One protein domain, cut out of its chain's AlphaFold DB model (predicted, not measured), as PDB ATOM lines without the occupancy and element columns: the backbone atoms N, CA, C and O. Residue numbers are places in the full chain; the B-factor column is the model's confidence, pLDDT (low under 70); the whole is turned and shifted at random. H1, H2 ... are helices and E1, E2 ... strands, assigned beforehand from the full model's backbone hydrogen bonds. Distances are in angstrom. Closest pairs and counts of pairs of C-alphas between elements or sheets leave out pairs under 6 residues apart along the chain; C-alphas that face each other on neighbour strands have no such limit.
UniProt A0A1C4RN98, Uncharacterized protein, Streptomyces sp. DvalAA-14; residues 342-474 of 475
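AT A GLANCE: This is residues 342 to 474 of the 475 residues of an uncharacterized protein of Streptomyces sp. DvalAA-14 (UniProt A0A1C4RN98). A strongly twisted sheet of five strands, curled like part of a barrel, wraps round one long helix, H4, with H1 and H2 packed near the beginning of that helix. Toward one end of the longest axis, a small ribbon of two strands, E3 and E5, bears the short helix H3 and comes close to the last strand, E7; the turn between E1 and E2 lies toward the other end. The printed part has 133 residues, with four named helices and seven named strands in the order H1, H2, E1, E2, H3, E3, H4, E4, E5, E6, E7. The larger sheet runs E1, E2, E7, E6, E4 and is mixed, the ribbon is antiparallel, and the class is mixed, helices and strands. The whole is compact, with a radius of gyration of the C-alphas of 14.1 A, and spans 44 by 34 by 25 A.

HOW THE PARTS SIT: H1, residues 342 to 355, touches H4, residues 413 to 426, which touches H1 with its residues 413 to 418 alone; their closest C-alphas are those of Lys 351 and Ala 414, 5.2 A apart. The two run opposite ways at a shallow tilt of 33 degrees, only just short of steep. H2, residues 359 to 367, touches residues 413 to 417 of H4 alone, closest at the C-alphas of Val 366 and Asp 417, 5.8 A, and runs the same way at a shallow tilt of 8 degrees. H1 and H2 are close but not clearly touching, with 2 pairs of C-alphas within 8 A, the closest being those of Leu 354 and Gln 362, 5.5 A. E1, residues 370 to 372, and E2, residues 375 to 379, form an antiparallel hairpin, with N 370 and O 377 2.9 A apart. E2 is the parallel neighbour of E7, residues 467 to 473, where N 468 and O 378 are 2.8 A apart. E7 forms an antiparallel hairpin with E6, residues 457 to 462, with N 461 and O 469 2.8 A apart. E6 is also the antiparallel neighbour of the edge strand E4, residues 431 to 435, with N 458 and O 434 2.7 A apart. H4 is on this sheet, which curls round it, giving two layers, a helix on one face of a sheet; the closest C-alphas of H4 and E6 are those of Ala 423 and Val 462, 5.9 A. H2 only grazes the sheet with residues 366 to 367. E3, residues 407 to 409, and E5, residues 443 to 445, are antiparallel neighbours, with N 409 and O 443 2.8 A apart. H3, residues 396 to 403, comes closest to E5 at the C-alphas of Pro 397 and Tyr 445, 5.3 A. The closest C-alphas of E3 and E7 are those of Gly 408 and Pro 472, 4.7 A. In H1, H2, H3 and H4 every O i to N i+4 pair is within hydrogen-bond range.

IN THESE COORDINATES: H1 begins at C-alpha 342, (14.222, 6.672, 28.785), and is 19.8 A long from first to last C-alpha; H2 is 12.1 A and E2 13.5 A. H4 begins at C-alpha 413, (30.507, 16.100, 25.862), and is 20.1 A long. E4 is 13.9 A and E6 16.7 A. E7, 19.9 A long, ends at C-alpha 473, (28.331, 6.780, 11.958).

THE WHOLE: The C-alphas farthest apart, those of Gly 374 and Gly 448, are 44.9 A apart. The printed part has no cut. The links from E2 to H3, 16 residues, and from E5 to E6, 11 residues, are long. The mean pLDDT of the printed part is 88.0; residues 381, 387, 400 and 402 to 403 are under 70.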
ATOM      1  N   GLU A 342      13.397   6.395  27.608       92.81
ATOM      2  CA  GLU A 342      14.222   6.672  28.785       92.81
ATOM      3  C   GLU A 342      15.613   7.186  28.394       92.81
ATOM      4  O   GLU A 342      16.088   8.176  28.954       92.81
ATOM      5  N   ASP A 343      16.246   6.567  27.395       92.69
ATOM      6  CA  ASP A 343      17.535   7.017  26.869       92.69
ATOM      7  C   ASP A 343      17.451   8.425  26.281       92.69
ATOM      8  O   ASP A 343      18.329   9.251  26.536       92.69
ATOM      9  N   GLN A 344      16.382   8.718  25.534       95.94
ATOM     10  CA  GLN A 344      16.161  10.044  24.965       95.94
ATOM     11  C   GLN A 344      15.968  11.100  26.058       95.94
ATOM     12  O   GLN A 344      16.561  12.182  25.990       95.94
ATOM     13  N   ALA A 345      15.148  10.804  27.071       92.75
ATOM     14  CA  ALA A 345      14.911  11.716  28.186       92.75
ATOM     15  C   ALA A 345      16.208  11.991  28.960       92.75
ATOM     16  O   ALA A 345      16.554  13.153  29.188       92.75
ATOM     17  N   ARG A 346      16.967  10.935  29.277       94.00
ATOM     18  CA  ARG A 346      18.250  11.026  29.984       94.00
ATOM     19  C   ARG A 346      19.291  11.806  29.185       94.00
ATOM     20  O   ARG A 346      19.995  12.635  29.755       94.00
ATOM     21  N   TYR A 347      19.377  11.583  27.871       95.19
ATOM     22  CA  TYR A 347      20.253  12.361  26.996       95.19
ATOM     23  C   TYR A 347      19.886  13.849  27.010       95.19
ATOM     24  O   TYR A 347      20.759  14.695  27.197       95.19
ATOM     25  N   THR A 348      18.597  14.164  26.878       95.56
ATOM     26  CA  THR A 348      18.099  15.548  26.830       95.56
ATOM     27  C   THR A 348      18.386  16.294  28.138       95.56
ATOM     28  O   THR A 348      18.899  17.416  28.115       95.56
ATOM     29  N   GLU A 349      18.106  15.668  29.284       93.69
ATOM     30  CA  GLU A 349      18.424  16.212  30.611       93.69
ATOM     31  C   GLU A 349      19.932  16.430  30.763       93.69
ATOM     32  O   GLU A 349      20.381  17.534  31.077       93.69
ATOM     33  N   ARG A 350      20.735  15.414  30.429       93.50
ATOM     34  CA  ARG A 350      22.192  15.483  30.548       93.50
ATOM     35  C   ARG A 350      22.802  16.557  29.650       93.50
ATOM     36  O   ARG A 350      23.718  17.264  30.075       93.50
ATOM     37  N   LYS A 351      22.295  16.710  28.426       94.44
ATOM     38  CA  LYS A 351      22.704  17.765  27.492       94.44
ATOM     39  C   LYS A 351      22.382  19.148  28.053       94.44
ATOM     40  O   LYS A 351      23.241  20.030  28.011       94.44
ATOM     41  N   SER A 352      21.196  19.322  28.639       93.94
ATOM     42  CA  SER A 352      20.804  20.557  29.326       93.94
ATOM     43  C   SER A 352      21.738  20.874  30.502       93.94
ATOM     44  O   SER A 352      22.297  21.972  30.557       93.94
ATOM     45  N   ASP A 353      21.991  19.909  31.385       92.38
ATOM     46  CA  ASP A 353      22.867  20.082  32.552       92.38
ATOM     47  C   ASP A 353      24.290  20.484  32.162       92.38
ATOM     48  O   ASP A 353      24.863  21.427  32.716       92.38
ATOM     49  N   LEU A 354      24.862  19.791  31.173       88.81
ATOM     50  CA  LEU A 354      26.200  20.095  30.676       88.81
ATOM     51  C   LEU A 354      26.234  21.466  29.990       88.81
ATOM     52  O   LEU A 354      27.184  22.220  30.201       88.81
ATOM     53  N   SER A 355      25.196  21.845  29.237       88.75
ATOM     54  CA  SER A 355      25.140  23.151  28.564       88.75
ATOM     55  C   SER A 355      25.192  24.346  29.531       88.75
ATOM     56  O   SER A 355      25.695  25.409  29.163       88.75
ATOM     57  N   GLY A 356      24.760  24.164  30.786       85.81
ATOM     58  CA  GLY A 356      24.870  25.168  31.851       85.81
ATOM     59  C   GLY A 356      26.285  25.346  32.424       85.81
ATOM     60  O   GLY A 356      26.533  26.279  33.193       85.81
ATOM     61  N   LEU A 357      27.231  24.469  32.074       83.69
ATOM     62  CA  LEU A 357      28.617  24.495  32.543       83.69
ATOM     63  C   LEU A 357      29.561  25.100  31.497       83.69
ATOM     64  O   LEU A 357      29.321  25.045  30.294       83.69
ATOM     65  N   SER A 358      30.711  25.620  31.944       83.81
ATOM     66  CA  SER A 358      31.794  25.972  31.017       83.81
ATOM     67  C   SER A 358      32.349  24.721  30.325       83.81
ATOM     68  O   SER A 358      32.377  23.647  30.924       83.81
ATOM     69  N   ARG A 359      32.864  24.858  29.095       80.44
ATOM     70  CA  ARG A 359      33.411  23.737  28.297       80.44
ATOM     71  C   ARG A 359      34.384  22.850  29.087       80.44
ATOM     72  O   ARG A 359      34.245  21.633  29.083       80.44
ATOM     73  N   ASN A 360      35.307  23.454  29.839       73.88
ATOM     74  CA  ASN A 360      36.265  22.709  30.666       73.88
ATOM     75  C   ASN A 360      35.580  21.889  31.767       73.88
ATOM     76  O   ASN A 360      35.994  20.766  32.037       73.88
ATOM     77  N   LYS A 361      34.519  22.425  32.384       79.00
ATOM     78  CA  LYS A 361      33.733  21.699  33.388       79.00
ATOM     79  C   LYS A 361      32.918  20.571  32.763       79.00
ATOM     80  O   LYS A 361      32.852  19.507  33.361       79.00
ATOM     81  N   GLN A 362      32.362  20.771  31.567       85.62
ATOM     82  CA  GLN A 362      31.678  19.701  30.833       85.62
ATOM     83  C   GLN A 362      32.632  18.533  30.553       85.62
ATOM     84  O   GLN A 362      32.332  17.392  30.891       85.62
ATOM     85  N   ILE A 363      33.817  18.832  30.008       81.69
ATOM     86  CA  ILE A 363      34.863  17.836  29.737       81.69
ATOM     87  C   ILE A 363      35.290  17.134  31.027       81.69
ATOM     88  O   ILE A 363      35.388  15.909  31.045       81.69
ATOM     89  N   ALA A 364      35.536  17.882  32.106       79.50
ATOM     90  CA  ALA A 364      35.930  17.306  33.387       79.50
ATOM     91  C   ALA A 364      34.852  16.369  33.948       79.50
ATOM     92  O   ALA A 364      35.185  15.297  34.448       79.50
ATOM     93  N   GLU A 365      33.576  16.740  33.834       84.25
ATOM     94  CA  GLU A 365      32.463  15.936  34.331       84.25
ATOM     95  C   GLU A 365      32.325  14.619  33.564       84.25
ATOM     96  O   GLU A 365      32.290  13.559  34.179       84.25
ATOM     97  N   VAL A 366      32.345  14.662  32.230       89.69
ATOM     98  CA  VAL A 366      32.236  13.452  31.396       89.69
ATOM     99  C   VAL A 366      33.496  12.582  31.503       89.69
ATOM    100  O   VAL A 366      33.415  11.353  31.514       89.69
ATOM    101  N   ARG A 367      34.678  13.191  31.681       85.75
ATOM    102  CA  ARG A 367      35.945  12.465  31.880       85.75
ATOM    103  C   ARG A 367      35.957  11.635  33.163       85.75
ATOM    104  O   ARG A 367      36.644  10.612  33.201       85.75
ATOM    105  N   LYS A 368      35.214  12.029  34.207       86.06
ATOM    106  CA  LYS A 368      35.100  11.223  35.439       86.06
ATOM    107  C   LYS A 368      34.584   9.815  35.146       86.06
ATOM    108  O   LYS A 368      34.950   8.894  35.887       86.06
ATOM    109  N   GLY A 369      33.823   9.657  34.064       91.25
ATOM    110  CA  GLY A 369      33.156   8.422  33.703       91.25
ATOM    111  C   GLY A 369      31.924   8.165  34.564       91.25
ATOM    112  O   GLY A 369      31.608   8.937  35.469       91.25
ATOM    113  N   ILE A 370      31.262   7.043  34.308       92.94
ATOM    114  CA  ILE A 370      30.117   6.578  35.096       92.94
ATOM    115  C   ILE A 370      30.459   5.262  35.791       92.94
ATOM    116  O   ILE A 370      31.316   4.510  35.329       92.94
ATOM    117  N   THR A 371      29.802   4.987  36.913       94.50
ATOM    118  CA  THR A 371      29.948   3.720  37.634       94.50
ATOM    119  C   THR A 371      28.595   3.040  37.697       94.50
ATOM    120  O   THR A 371      27.663   3.588  38.278       94.50
ATOM    121  N   GLU A 372      28.508   1.830  37.160       90.38
ATOM    122  CA  GLU A 372      27.294   1.022  37.180       90.38
ATOM    123  C   GLU A 372      27.633  -0.396  37.638       90.38
ATOM    124  O   GLU A 372      28.608  -0.994  37.185       90.38
ATOM    125  N   ASN A 373      26.866  -0.922  38.597       88.88
ATOM    126  CA  ASN A 373      27.090  -2.244  39.199       88.88
ATOM    127  C   ASN A 373      28.525  -2.465  39.729       88.88
ATOM    128  O   ASN A 373      29.061  -3.569  39.675       88.88
ATOM    129  N   GLY A 374      29.165  -1.402  40.233       87.19
ATOM    130  CA  GLY A 374      30.543  -1.436  40.739       87.19
ATOM    131  C   GLY A 374      31.630  -1.409  39.657       87.19
ATOM    132  O   GLY A 374      32.808  -1.304  39.997       87.19
ATOM    133  N   GLN A 375      31.258  -1.444  38.375       91.31
ATOM    134  CA  GLN A 375      32.170  -1.278  37.247       91.31
ATOM    135  C   GLN A 375      32.224   0.189  36.824       91.31
ATOM    136  O   GLN A 375      31.191   0.830  36.639       91.31
ATOM    137  N   LYS A 376      33.437   0.715  36.632       93.38
ATOM    138  CA  LYS A 376      33.653   2.066  36.109       93.38
ATOM    139  C   LYS A 376      33.800   2.034  34.587       93.38
ATOM    140  O   LYS A 376      34.569   1.225  34.072       93.38
ATOM    141  N   TYR A 377      33.121   2.946  33.902       92.62
ATOM    142  CA  TYR A 377      33.193   3.166  32.460       92.62
ATOM    143  C   TYR A 377      33.731   4.566  32.201       92.62
ATOM    144  O   TYR A 377      33.156   5.552  32.665       92.62
ATOM    145  N   LYS A 378      34.857   4.664  31.496       92.00
ATOM    146  CA  LYS A 378      35.532   5.941  31.220       92.00
ATOM    147  C   LYS A 378      35.756   6.112  29.719       92.00
ATOM    148  O   LYS A 378      36.069   5.123  29.055       92.00
ATOM    149  N   PRO A 379      35.628   7.333  29.179       89.12
ATOM    150  CA  PRO A 379      35.892   7.559  27.767       89.12
ATOM    151  C   PRO A 379      37.377   7.342  27.483       89.12
ATOM    152  O   PRO A 379      38.231   7.631  28.326       89.12
ATOM    153  N   GLU A 380      37.697   6.849  26.290       82.12
ATOM    154  CA  GLU A 380      39.078   6.838  25.813       82.12
ATOM    155  C   GLU A 380      39.629   8.276  25.777       82.12
ATOM    156  O   GLU A 380      38.895   9.224  25.484       82.12
ATOM    157  N   GLY A 381      40.919   8.452  26.084       69.56
ATOM    158  CA  GLY A 381      41.505   9.771  26.377       69.56
ATOM    159  C   GLY A 381      41.299  10.829  25.285       69.56
ATOM    160  O   GLY A 381      41.246  12.024  25.583       69.56
ATOM    161  N   ASN A 382      41.109  10.386  24.041       75.19
ATOM    162  CA  ASN A 382      40.917  11.236  22.873       75.19
ATOM    163  C   ASN A 382      39.461  11.605  22.572       75.19
ATOM    164  O   ASN A 382      39.248  12.600  21.887       75.19
ATOM    165  N   ALA A 383      38.465  10.892  23.110       79.44
ATOM    166  CA  ALA A 383      37.052  11.158  22.809       79.44
ATOM    167  C   ALA A 383      36.617  12.581  23.219       79.44
ATOM    168  O   ALA A 383      35.765  13.189  22.580       79.44
ATOM    169  N   LEU A 384      37.251  13.142  24.253       81.50
ATOM    170  CA  LEU A 384      37.019  14.506  24.747       81.50
ATOM    171  C   LEU A 384      38.102  15.512  24.306       81.50
ATOM    172  O   LEU A 384      38.207  16.582  24.905       81.50
ATOM    173  N   LYS A 385      38.958  15.146  23.344       74.88
ATOM    174  CA  LYS A 385      40.100  15.946  22.869       74.88
ATOM    175  C   LYS A 385      40.160  15.937  21.333       74.88
ATOM    176  O   LYS A 385      39.163  15.669  20.666       74.88
ATOM    177  N   GLY A 386      41.333  16.256  20.780       71.44
ATOM    178  CA  GLY A 386      41.591  16.373  19.345       71.44
ATOM    179  C   GLY A 386      42.002  15.090  18.625       71.44
ATOM    180  O   GLY A 386      42.293  15.159  17.439       71.44
ATOM    181  N   GLY A 387      42.057  13.939  19.304       66.69
ATOM    182  CA  GLY A 387      42.366  12.666  18.645       66.69
ATOM    183  C   GLY A 387      41.162  12.092  17.894       66.69
ATOM    184  O   GLY A 387      40.044  12.580  18.035       66.69
ATOM    185  N   LYS A 388      41.387  11.036  17.102       74.88
ATOM    186  CA  LYS A 388      40.375  10.430  16.219       74.88
ATOM    187  C   LYS A 388      39.022  10.230  16.921       74.88
ATOM    188  O   LYS A 388      38.968   9.696  18.026       74.88
ATOM    189  N   HIS A 389      37.951  10.640  16.241       85.31
ATOM    190  CA  HIS A 389      36.556  10.650  16.705       85.31
ATOM    191  C   HIS A 389      36.225  11.646  17.832       85.31
ATOM    192  O   HIS A 389      35.051  11.827  18.146       85.31
ATOM    193  N   GLY A 390      37.215  12.335  18.402       83.31
ATOM    194  CA  GLY A 390      37.041  13.250  19.526       83.31
ATOM    195  C   GLY A 390      36.383  14.588  19.192       83.31
ATOM    196  O   GLY A 390      36.361  15.032  18.044       83.31
ATOM    197  N   ILE A 391      35.879  15.267  20.224       86.75
ATOM    198  CA  ILE A 391      35.135  16.537  20.097       86.75
ATOM    199  C   ILE A 391      35.959  17.653  19.431       86.75
ATOM    200  O   ILE A 391      35.429  18.447  18.648       86.75
ATOM    201  N   ASP A 392      37.267  17.702  19.686       80.00
ATOM    202  CA  ASP A 392      38.168  18.711  19.110       80.00
ATOM    203  C   ASP A 392      38.899  18.201  17.859       80.00
ATOM    204  O   ASP A 392      39.839  18.837  17.383       80.00
ATOM    205  N   TRP A 393      38.515  17.034  17.330       78.12
ATOM    206  CA  TRP A 393      39.204  16.433  16.193       78.12
ATOM    207  C   TRP A 393      38.968  17.231  14.909       78.12
ATOM    208  O   TRP A 393      37.823  17.466  14.514       78.12
ATOM    209  N   ASN A 394      40.052  17.631  14.244       78.31
ATOM    210  CA  ASN A 394      39.997  18.489  13.055       78.31
ATOM    211  C   ASN A 394      40.451  17.781  11.768       78.31
ATOM    212  O   ASN A 394      40.231  18.298  10.681       78.31
ATOM    213  N   GLU A 395      41.030  16.579  11.864       74.25
ATOM    214  CA  GLU A 395      41.555  15.835  10.704       74.25
ATOM    215  C   GLU A 395      40.485  14.943  10.048       74.25
ATOM    216  O   GLU A 395      40.775  14.216   9.101       74.25
ATOM    217  N   GLY A 396      39.247  14.975  10.554       72.31
ATOM    218  CA  GLY A 396      38.124  14.156  10.088       72.31
ATOM    219  C   GLY A 396      37.907  14.184   8.568       72.31
ATOM    220  O   GLY A 396      37.937  13.112   7.963       72.31
ATOM    221  N   PRO A 397      37.773  15.368   7.930       73.69
ATOM    222  CA  PRO A 397      37.619  15.471   6.476       73.69
ATOM    223  C   PRO A 397      38.795  14.853   5.710       73.69
ATOM    224  O   PRO A 397      38.609  14.057   4.791       73.69
ATOM    225  N   GLN A 398      40.026  15.179   6.117       72.19
ATOM    226  CA  GLN A 398      41.232  14.682   5.459       72.19
ATOM    227  C   GLN A 398      41.338  13.161   5.584       72.19
ATOM    228  O   GLN A 398      41.627  12.482   4.600       72.19
ATOM    229  N   ARG A 399      41.047  12.608   6.765       70.19
ATOM    230  CA  ARG A 399      41.089  11.163   7.001       70.19
ATOM    231  C   ARG A 399      39.965  10.422   6.275       70.19
ATOM    232  O   ARG A 399      40.211   9.311   5.804       70.19
ATOM    233  N   ALA A 400      38.768  10.995   6.158       69.81
ATOM    234  CA  ALA A 400      37.690  10.400   5.367       69.81
ATOM    235  C   ALA A 400      38.109  10.252   3.899       69.81
ATOM    236  O   ALA A 400      38.018   9.165   3.331       69.81
ATOM    237  N   ASN A 401      38.705  11.306   3.338       70.31
ATOM    238  CA  ASN A 401      39.243  11.294   1.978       70.31
ATOM    239  C   ASN A 401      40.409  10.308   1.809       70.31
ATOM    240  O   ASN A 401      40.434   9.556   0.842       70.31
ATOM    241  N   GLN A 402      41.350  10.272   2.757       63.84
ATOM    242  CA  GLN A 402      42.518   9.382   2.698       63.84
ATOM    243  C   GLN A 402      42.163   7.902   2.849       63.84
ATOM    244  O   GLN A 402      42.739   7.053   2.178       63.84
ATOM    245  N   SER A 403      41.250   7.577   3.766       67.00
ATOM    246  CA  SER A 403      40.886   6.187   4.051       67.00
ATOM    247  C   SER A 403      39.828   5.629   3.104       67.00
ATOM    248  O   SER A 403      39.577   4.427   3.139       67.00
ATOM    249  N   GLY A 404      39.172   6.488   2.315       77.31
ATOM    250  CA  GLY A 404      37.993   6.120   1.533       77.31
ATOM    251  C   GLY A 404      36.797   5.695   2.392       77.31
ATOM    252  O   GLY A 404      35.819   5.191   1.852       77.31
ATOM    253  N   ASN A 405      36.863   5.892   3.713       80.06
ATOM    254  CA  ASN A 405      35.857   5.455   4.672       80.06
ATOM    255  C   ASN A 405      35.298   6.649   5.454       80.06
ATOM    256  O   ASN A 405      36.088   7.491   5.897       80.06
ATOM    257  N   PRO A 406      33.977   6.693   5.703       85.69
ATOM    258  CA  PRO A 406      33.362   7.678   6.586       85.69
ATOM    259  C   PRO A 406      34.064   7.788   7.946       85.69
ATOM    260  O   PRO A 406      34.526   6.791   8.510       85.69
ATOM    261  N   GLN A 407      34.166   9.008   8.471       85.00
ATOM    262  CA  GLN A 407      34.780   9.278   9.770       85.00
ATOM    263  C   GLN A 407      33.832  10.058  10.675       85.00
ATOM    264  O   GLN A 407      33.644  11.263  10.512       85.00
ATOM    265  N   GLY A 408      33.298   9.378  11.685       91.00
ATOM    266  CA  GLY A 408      32.513  10.008  12.738       91.00
ATOM    267  C   GLY A 408      33.334  10.884  13.670       91.00
ATOM    268  O   GLY A 408      34.482  10.570  13.992       91.00
ATOM    269  N   LYS A 409      32.725  11.952  14.167       93.06
ATOM    270  CA  LYS A 409      33.267  12.851  15.179       93.06
ATOM    271  C   LYS A 409      32.169  13.193  16.184       93.06
ATOM    272  O   LYS A 409      31.073  13.593  15.792       93.06
ATOM    273  N   PHE A 410      32.470  13.072  17.474       95.69
ATOM    274  CA  PHE A 410      31.584  13.566  18.527       95.69
ATOM    275  C   PHE A 410      31.439  15.091  18.454       95.69
ATOM    276  O   PHE A 410      32.413  15.802  18.212       95.69
ATOM    277  N   GLY A 411      30.230  15.603  18.675       93.12
ATOM    278  CA  GLY A 411      29.977  17.044  18.646       93.12
ATOM    279  C   GLY A 411      30.083  17.709  20.005       93.12
ATOM    280  O   GLY A 411      30.481  18.871  20.110       93.12
ATOM    281  N   SER A 412      29.740  16.969  21.057       94.81
ATOM    282  CA  SER A 412      29.615  17.505  22.406       94.81
ATOM    283  C   SER A 412      30.027  16.501  23.488       94.81
ATOM    284  O   SER A 412      30.032  15.287  23.264       94.81
ATOM    285  N   PRO A 413      30.325  16.980  24.712       94.50
ATOM    286  CA  PRO A 413      30.507  16.100  25.862       94.50
ATOM    287  C   PRO A 413      29.268  15.243  26.161       94.50
ATOM    288  O   PRO A 413      29.423  14.121  26.629       94.50
ATOM    289  N   ALA A 414      28.059  15.726  25.853       96.50
ATOM    290  CA  ALA A 414      26.825  14.961  26.034       96.50
ATOM    291  C   ALA A 414      26.767  13.729  25.114       96.50
ATOM    292  O   ALA A 414      26.340  12.663  25.551       96.50
ATOM    293  N   ASP A 415      27.257  13.839  23.874       97.31
ATOM    294  CA  ASP A 415      27.334  12.697  22.948       97.31
ATOM    295  C   ASP A 415      28.309  11.623  23.453       97.31
ATOM    296  O   ASP A 415      28.049  10.423  23.347       97.31
ATOM    297  N   VAL A 416      29.424  12.052  24.054       96.56
ATOM    298  CA  VAL A 416      30.393  11.139  24.674       96.56
ATOM    299  C   VAL A 416      29.807  10.490  25.930       96.56
ATOM    300  O   VAL A 416      29.966   9.287  26.114       96.56
ATOM    301  N   ASP A 417      29.102  11.246  26.777       96.25
ATOM    302  CA  ASP A 417      28.413  10.724  27.970       96.25
ATOM    303  C   ASP A 417      27.362   9.666  27.586       96.25
ATOM    304  O   ASP A 417      27.326   8.590  28.184       96.25
ATOM    305  N   TYR A 418      26.599   9.894  26.510       97.56
ATOM    306  CA  TYR A 418      25.682   8.895  25.949       97.56
ATOM    307  C   TYR A 418      26.398   7.596  25.557       97.56
ATOM    308  O   TYR A 418      25.930   6.506  25.891       97.56
ATOM    309  N   ALA A 419      27.575   7.686  24.929       97.38
ATOM    310  CA  ALA A 419      28.376   6.504  24.614       97.38
ATOM    311  C   ALA A 419      28.812   5.726  25.870       97.38
ATOM    312  O   ALA A 419      28.866   4.496  25.835       97.38
ATOM    313  N   LEU A 420      29.072   6.409  26.991       97.25
ATOM    314  CA  LEU A 420      29.371   5.750  28.269       97.25
ATOM    315  C   LEU A 420      28.159   5.008  28.829       97.25
ATOM    316  O   LEU A 420      28.310   3.899  29.332       97.25
ATOM    317  N   GLN A 421      26.965   5.587  28.713       96.81
ATOM    318  CA  GLN A 421      25.723   4.943  29.154       96.81
ATOM    319  C   GLN A 421      25.475   3.652  28.361       96.81
ATOM    320  O   GLN A 421      25.294   2.583  28.939       96.81
ATOM    321  N   LYS A 422      25.602   3.718  27.028       96.75
ATOM    322  CA  LYS A 422      25.511   2.535  26.158       96.75
ATOM    323  C   LYS A 422      26.607   1.504  26.459       96.75
ATOM    324  O   LYS A 422      26.364   0.300  26.397       96.75
ATOM    325  N   ALA A 423      27.810   1.948  26.826       95.81
ATOM    326  CA  ALA A 423      28.875   1.054  27.277       95.81
ATOM    327  C   ALA A 423      28.517   0.323  28.578       95.81
ATOM    328  O   ALA A 423      28.806  -0.867  28.710       95.81
ATOM    329  N   ALA A 424      27.871   1.003  29.521       95.38
ATOM    330  CA  ALA A 424      27.467   0.391  30.777       95.38
ATOM    331  C   ALA A 424      26.365  -0.666  30.591       95.38
ATOM    332  O   ALA A 424      26.443  -1.738  31.195       95.38
ATOM    333  N   GLU A 425      25.443  -0.444  29.648       94.00
ATOM    334  CA  GLU A 425      24.452  -1.441  29.214       94.00
ATOM    335  C   GLU A 425      25.087  -2.688  28.570       94.00
ATOM    336  O   GLU A 425      24.572  -3.802  28.701       94.00
ATOM    337  N   LEU A 426      26.206  -2.528  27.853       94.00
ATOM    338  CA  LEU A 426      26.947  -3.651  27.266       94.00
ATOM    339  C   LEU A 426      27.713  -4.445  28.330       94.00
ATOM    340  O   LEU A 426      27.646  -5.685  28.372       94.00
ATOM    341  N   GLY A 427      28.451  -3.730  29.174       90.88
ATOM    342  CA  GLY A 427      29.429  -4.278  30.103       90.88
ATOM    343  C   GLY A 427      30.818  -4.517  29.484       90.88
ATOM    344  O   GLY A 427      30.987  -4.438  28.264       90.88
ATOM    345  N   PRO A 428      31.838  -4.818  30.314       90.00
ATOM    346  CA  PRO A 428      33.228  -4.947  29.874       90.00
ATOM    347  C   PRO A 428      33.456  -6.055  28.843       90.00
ATOM    348  O   PRO A 428      32.860  -7.130  28.919       90.00
ATOM    349  N   GLY A 429      34.377  -5.809  27.910       84.12
ATOM    350  CA  GLY A 429      34.790  -6.776  26.890       84.12
ATOM    351  C   GLY A 429      33.774  -6.993  25.765       84.12
ATOM    352  O   GLY A 429      33.943  -7.930  24.986       84.12
ATOM    353  N   LYS A 430      32.728  -6.164  25.677       92.12
ATOM    354  CA  LYS A 430      31.683  -6.261  24.651       92.12
ATOM    355  C   LYS A 430      31.660  -5.037  23.747       92.12
ATOM    356  O   LYS A 430      32.165  -3.972  24.094       92.12
ATOM    357  N   GLU A 431      31.022  -5.194  22.599       93.25
ATOM    358  CA  GLU A 431      30.746  -4.120  21.653       93.25
ATOM    359  C   GLU A 431      29.293  -4.178  21.177       93.25
ATOM    360  O   GLU A 431      28.615  -5.198  21.330       93.25
ATOM    361  N   GLY A 432      28.800  -3.067  20.641       91.31
ATOM    362  CA  GLY A 432      27.434  -2.951  20.161       91.31
ATOM    363  C   GLY A 432      27.202  -1.696  19.333       91.31
ATOM    364  O   GLY A 432      28.016  -0.772  19.318       91.31
ATOM    365  N   PHE A 433      26.059  -1.690  18.656       94.94
ATOM    366  CA  PHE A 433      25.595  -0.605  17.805       94.94
ATOM    367  C   PHE A 433      24.271  -0.069  18.354       94.94
ATOM    368  O   PHE A 433      23.409  -0.848  18.768       94.94
ATOM    369  N   PHE A 434      24.117   1.250  18.368       95.56
ATOM    370  CA  PHE A 434      22.979   1.949  18.964       95.56
ATOM    371  C   PHE A 434      22.551   3.113  18.087       95.56
ATOM    372  O   PHE A 434      23.393   3.715  17.426       95.56
ATOM    373  N   ASP A 435      21.275   3.464  18.122       96.62
ATOM    374  CA  ASP A 435      20.804   4.713  17.536       96.62
ATOM    375  C   ASP A 435      21.330   5.903  18.339       96.62
ATOM    376  O   ASP A 435      21.401   5.874  19.578       96.62
ATOM    377  N   LEU A 436      21.704   6.959  17.618       96.38
ATOM    378  CA  LEU A 436      21.993   8.245  18.231       96.38
ATOM    379  C   LEU A 436      20.687   8.977  18.569       96.38
ATOM    380  O   LEU A 436      19.726   8.908  17.799       96.38
ATOM    381  N   PRO A 437      20.661   9.756  19.664       96.62
ATOM    382  CA  PRO A 437      19.600  10.724  19.901       96.62
ATOM    383  C   PRO A 437      19.444  11.649  18.682       96.62
ATOM    384  O   PRO A 437      20.451  12.098  18.128       96.62
ATOM    385  N   PRO A 438      18.222  11.976  18.232       93.06
ATOM    386  CA  PRO A 438      18.005  12.771  17.025       93.06
ATOM    387  C   PRO A 438      18.533  14.206  17.173       93.06
ATOM    388  O   PRO A 438      18.877  14.862  16.187       93.06
ATOM    389  N   ASP A 439      18.643  14.697  18.404       92.50
ATOM    390  CA  ASP A 439      19.195  15.995  18.766       92.50
ATOM    391  C   ASP A 439      20.704  15.955  19.065       92.50
ATOM    392  O   ASP A 439      21.222  16.937  19.586       92.50
ATOM    393  N   ASN A 440      21.423  14.884  18.699       95.81
ATOM    394  CA  ASN A 440      22.883  14.796  18.842       95.81
ATOM    395  C   ASN A 440      23.643  15.897  18.078       95.81
ATOM    396  O   ASN A 440      23.130  16.429  17.085       95.81
ATOM    397  N   ASP A 441      24.866  16.205  18.528       96.25
ATOM    398  CA  ASP A 441      25.750  17.189  17.879       96.25
ATOM    399  C   ASP A 441      26.844  16.532  17.013       96.25
ATOM    400  O   ASP A 441      27.691  17.229  16.448       96.25
ATOM    401  N   CYS A 442      26.856  15.199  16.916       96.06
ATOM    402  CA  CYS A 442      27.843  14.454  16.145       96.06
ATOM    403  C   CYS A 442      27.811  14.836  14.663       96.06
ATOM    404  O   CYS A 442      26.786  15.232  14.106       96.06
ATOM    405  N   VAL A 443      28.953  14.646  14.011       95.44
ATOM    406  CA  VAL A 443      29.112  14.835  12.570       95.44
ATOM    407  C   VAL A 443      29.866  13.651  11.980       95.44
ATOM    408  O   VAL A 443      30.707  13.051  12.650       95.44
ATOM    409  N   GLU A 444      29.589  13.310  10.730       93.94
ATOM    410  CA  GLU A 444      30.315  12.288   9.983       93.94
ATOM    411  C   GLU A 444      30.869  12.886   8.696       93.94
ATOM    412  O   GLU A 444      30.147  13.447   7.874       93.94
ATOM    413  N   TYR A 445      32.181  12.782   8.523       87.62
ATOM    414  CA  TYR A 445      32.842  13.225   7.308       87.62
ATOM    415  C   TYR A 445      32.829  12.095   6.288       87.62
ATOM    416  O   TYR A 445      33.389  11.027   6.548       87.62
ATOM    417  N   LEU A 446      32.207  12.337   5.135       87.06
ATOM    418  CA  LEU A 446      32.176  11.389   4.030       87.06
ATOM    419  C   LEU A 446      33.327  11.638   3.045       87.06
ATOM    420  O   LEU A 446      33.673  12.793   2.783       87.06
ATOM    421  N   PRO A 447      33.906  10.577   2.458       81.62
ATOM    422  CA  PRO A 447      34.911  10.724   1.415       81.62
ATOM    423  C   PRO A 447      34.365  11.516   0.219       81.62
ATOM    424  O   PRO A 447      33.280  11.238  -0.288       81.62
ATOM    425  N   GLY A 448      35.135  12.494  -0.251       79.00
ATOM    426  CA  GLY A 448      34.815  13.334  -1.403       79.00
ATOM    427  C   GLY A 448      33.777  14.427  -1.141       79.00
ATOM    428  O   GLY A 448      33.412  15.127  -2.083       79.00
ATOM    429  N   GLN A 449      33.309  14.597   0.100       82.44
ATOM    430  CA  GLN A 449      32.346  15.638   0.457       82.44
ATOM    431  C   GLN A 449      32.986  16.728   1.323       82.44
ATOM    432  O   GLN A 449      33.724  16.444   2.264       82.44
ATOM    433  N   GLU A 450      32.688  17.991   1.014       74.56
ATOM    434  CA  GLU A 450      33.156  19.137   1.810       74.56
ATOM    435  C   GLU A 450      32.325  19.338   3.083       74.56
ATOM    436  O   GLU A 450      32.846  19.755   4.118       74.56
ATOM    437  N   THR A 451      31.029  19.037   3.014       84.81
ATOM    438  CA  THR A 451      30.097  19.159   4.136       84.81
ATOM    439  C   THR A 451      29.925  17.818   4.843       84.81
ATOM    440  O   THR A 451      29.591  16.842   4.175       84.81
ATOM    441  N   PRO A 452      30.109  17.753   6.175       88.81
ATOM    442  CA  PRO A 452      29.799  16.547   6.925       88.81
ATOM    443  C   PRO A 452      28.291  16.289   6.979       88.81
ATOM    444  O   PRO A 452      27.484  17.224   6.971       88.81
ATOM    445  N   GLU A 453      27.926  15.020   7.104       92.25
ATOM    446  CA  GLU A 453      26.557  14.577   7.340       92.25
ATOM    447  C   GLU A 453      26.279  14.406   8.837       92.25
ATOM    448  O   GLU A 453      27.192  14.361   9.670       92.25
ATOM    449  N   LYS A 454      24.992  14.342   9.189       94.94
ATOM    450  CA  LYS A 454      24.566  14.049  10.555       94.94
ATOM    451  C   LYS A 454      24.404  12.530  10.715       94.94
ATOM    452  O   LYS A 454      23.493  11.984  10.097       94.94
ATOM    453  N   PRO A 455      25.220  11.869  11.552       95.00
ATOM    454  CA  PRO A 455      25.104  10.440  11.793       95.00
ATOM    455  C   PRO A 455      23.858  10.112  12.623       95.00
ATOM    456  O   PRO A 455      23.428  10.897  13.481       95.00
ATOM    457  N   ASP A 456      23.308   8.922  12.396       95.12
ATOM    458  CA  ASP A 456      22.114   8.393  13.064       95.12
ATOM    459  C   ASP A 456      22.401   7.166  13.949       95.12
ATOM    460  O   ASP A 456      21.513   6.693  14.664       95.12
ATOM    461  N   ALA A 457      23.646   6.684  13.969       95.81
ATOM    462  CA  ALA A 457      24.070   5.543  14.766       95.81
ATOM    463  C   ALA A 457      25.410   5.765  15.487       95.81
ATOM    464  O   ALA A 457      26.201   6.660  15.188       95.81
ATOM    465  N   LEU A 458      25.656   4.924  16.484       96.31
ATOM    466  CA  LEU A 458      26.808   4.942  17.370       96.31
ATOM    467  C   LEU A 458      27.348   3.523  17.525       96.31
ATOM    468  O   LEU A 458      26.621   2.606  17.910       96.31
ATOM    469  N   TYR A 459      28.639   3.343  17.257       95.06
ATOM    470  CA  TYR A 459      29.361   2.139  17.651       95.06
ATOM    471  C   TYR A 459      30.002   2.356  19.017       95.06
ATOM    472  O   TYR A 459      30.602   3.403  19.264       95.06
ATOM    473  N   VAL A 460      29.907   1.353  19.888       95.88
ATOM    474  CA  VAL A 460      30.496   1.368  21.227       95.88
ATOM    475  C   VAL A 460      31.217   0.054  21.480       95.88
ATOM    476  O   VAL A 460      30.641  -1.018  21.320       95.88
ATOM    477  N   LYS A 461      32.459   0.141  21.948       93.25
ATOM    478  CA  LYS A 461      33.281  -0.974  22.411       93.25
ATOM    479  C   LYS A 461      33.814  -0.686  23.801       93.25
ATOM    480  O   LYS A 461      34.460   0.332  24.043       93.25
ATOM    481  N   VAL A 462      33.601  -1.632  24.701       92.31
ATOM    482  CA  VAL A 462      34.062  -1.565  26.083       92.31
ATOM    483  C   VAL A 462      35.244  -2.503  26.249       92.31
ATOM    484  O   VAL A 462      35.128  -3.719  26.088       92.31
ATOM    485  N   ARG A 463      36.403  -1.949  26.584       89.50
ATOM    486  CA  ARG A 463      37.592  -2.733  26.924       89.50
ATOM    487  C   ARG A 463      37.396  -3.436  28.274       89.50
ATOM    488  O   ARG A 463      36.512  -3.092  29.056       89.50
ATOM    489  N   ALA A 464      38.222  -4.444  28.553       85.12
ATOM    490  CA  ALA A 464      38.130  -5.224  29.791       85.12
ATOM    491  C   ALA A 464      38.327  -4.374  31.063       85.12
ATOM    492  O   ALA A 464      37.788  -4.702  32.114       85.12
ATOM    493  N   ASP A 465      39.063  -3.266  30.958       82.81
ATOM    494  CA  ASP A 465      39.318  -2.308  32.037       82.81
ATOM    495  C   ASP A 465      38.210  -1.245  32.196       82.81
ATOM    496  O   ASP A 465      38.331  -0.350  33.033       82.81
ATOM    497  N   GLY A 466      37.143  -1.314  31.389       86.88
ATOM    498  CA  GLY A 466      36.057  -0.332  31.371       86.88
ATOM    499  C   GLY A 466      36.339   0.917  30.530       86.88
ATOM    500  O   GLY A 466      35.534   1.850  30.532       86.88
ATOM    501  N   THR A 467      37.454   0.975  29.799       90.56
ATOM    502  CA  THR A 467      37.697   2.058  28.838       90.56
ATOM    503  C   THR A 467      36.774   1.912  27.626       90.56
ATOM    504  O   THR A 467      36.670   0.832  27.041       90.56
ATOM    505  N   VAL A 468      36.109   2.998  27.237       91.25
ATOM    506  CA  VAL A 468      35.092   3.026  26.180       91.25
ATOM    507  C   VAL A 468      35.659   3.667  24.920       91.25
ATOM    508  O   VAL A 468      35.949   4.863  24.907       91.25
ATOM    509  N   HIS A 469      35.775   2.870  23.860       91.31
ATOM    510  CA  HIS A 469      36.031   3.338  22.502       91.31
ATOM    511  C   HIS A 469      34.701   3.421  21.754       91.31
ATOM    512  O   HIS A 469      33.967   2.438  21.695       91.31
ATOM    513  N   ALA A 470      34.378   4.574  21.180       93.25
ATOM    514  CA  ALA A 470      33.123   4.766  20.469       93.25
ATOM    515  C   ALA A 470      33.292   5.775  19.336       93.25
ATOM    516  O   ALA A 470      34.167   6.640  19.400       93.25
ATOM    517  N   TYR A 471      32.451   5.667  18.313       92.56
ATOM    518  CA  TYR A 471      32.384   6.650  17.238       92.56
ATOM    519  C   TYR A 471      30.986   6.681  16.610       92.56
ATOM    520  O   TYR A 471      30.339   5.631  16.495       92.56
ATOM    521  N   PRO A 472      30.499   7.869  16.215       95.62
ATOM    522  CA  PRO A 472      29.236   7.995  15.503       95.62
ATOM    523  C   PRO A 472      29.399   7.589  14.029       95.62
ATOM    524  O   PRO A 472      30.504   7.659  13.493       95.62
ATOM    525  N   TYR A 473      28.329   7.146  13.378       91.56
ATOM    526  CA  TYR A 473      28.331   6.780  11.958       91.56
ATOM    527  C   TYR A 473      26.911   6.794  11.369       91.56
ATOM    528  O   TYR A 473      25.935   6.768  12.120       91.56
ATOM    529  N   THR A 474      26.797   6.798  10.040       90.56
ATOM    530  CA  THR A 474      25.522   6.634   9.316       90.56
ATOM    531  C   THR A 474      25.341   5.185   8.864       90.56
ATOM    532  O   THR A 474      26.294   4.550   8.381       90.56
TER     533      THR A 474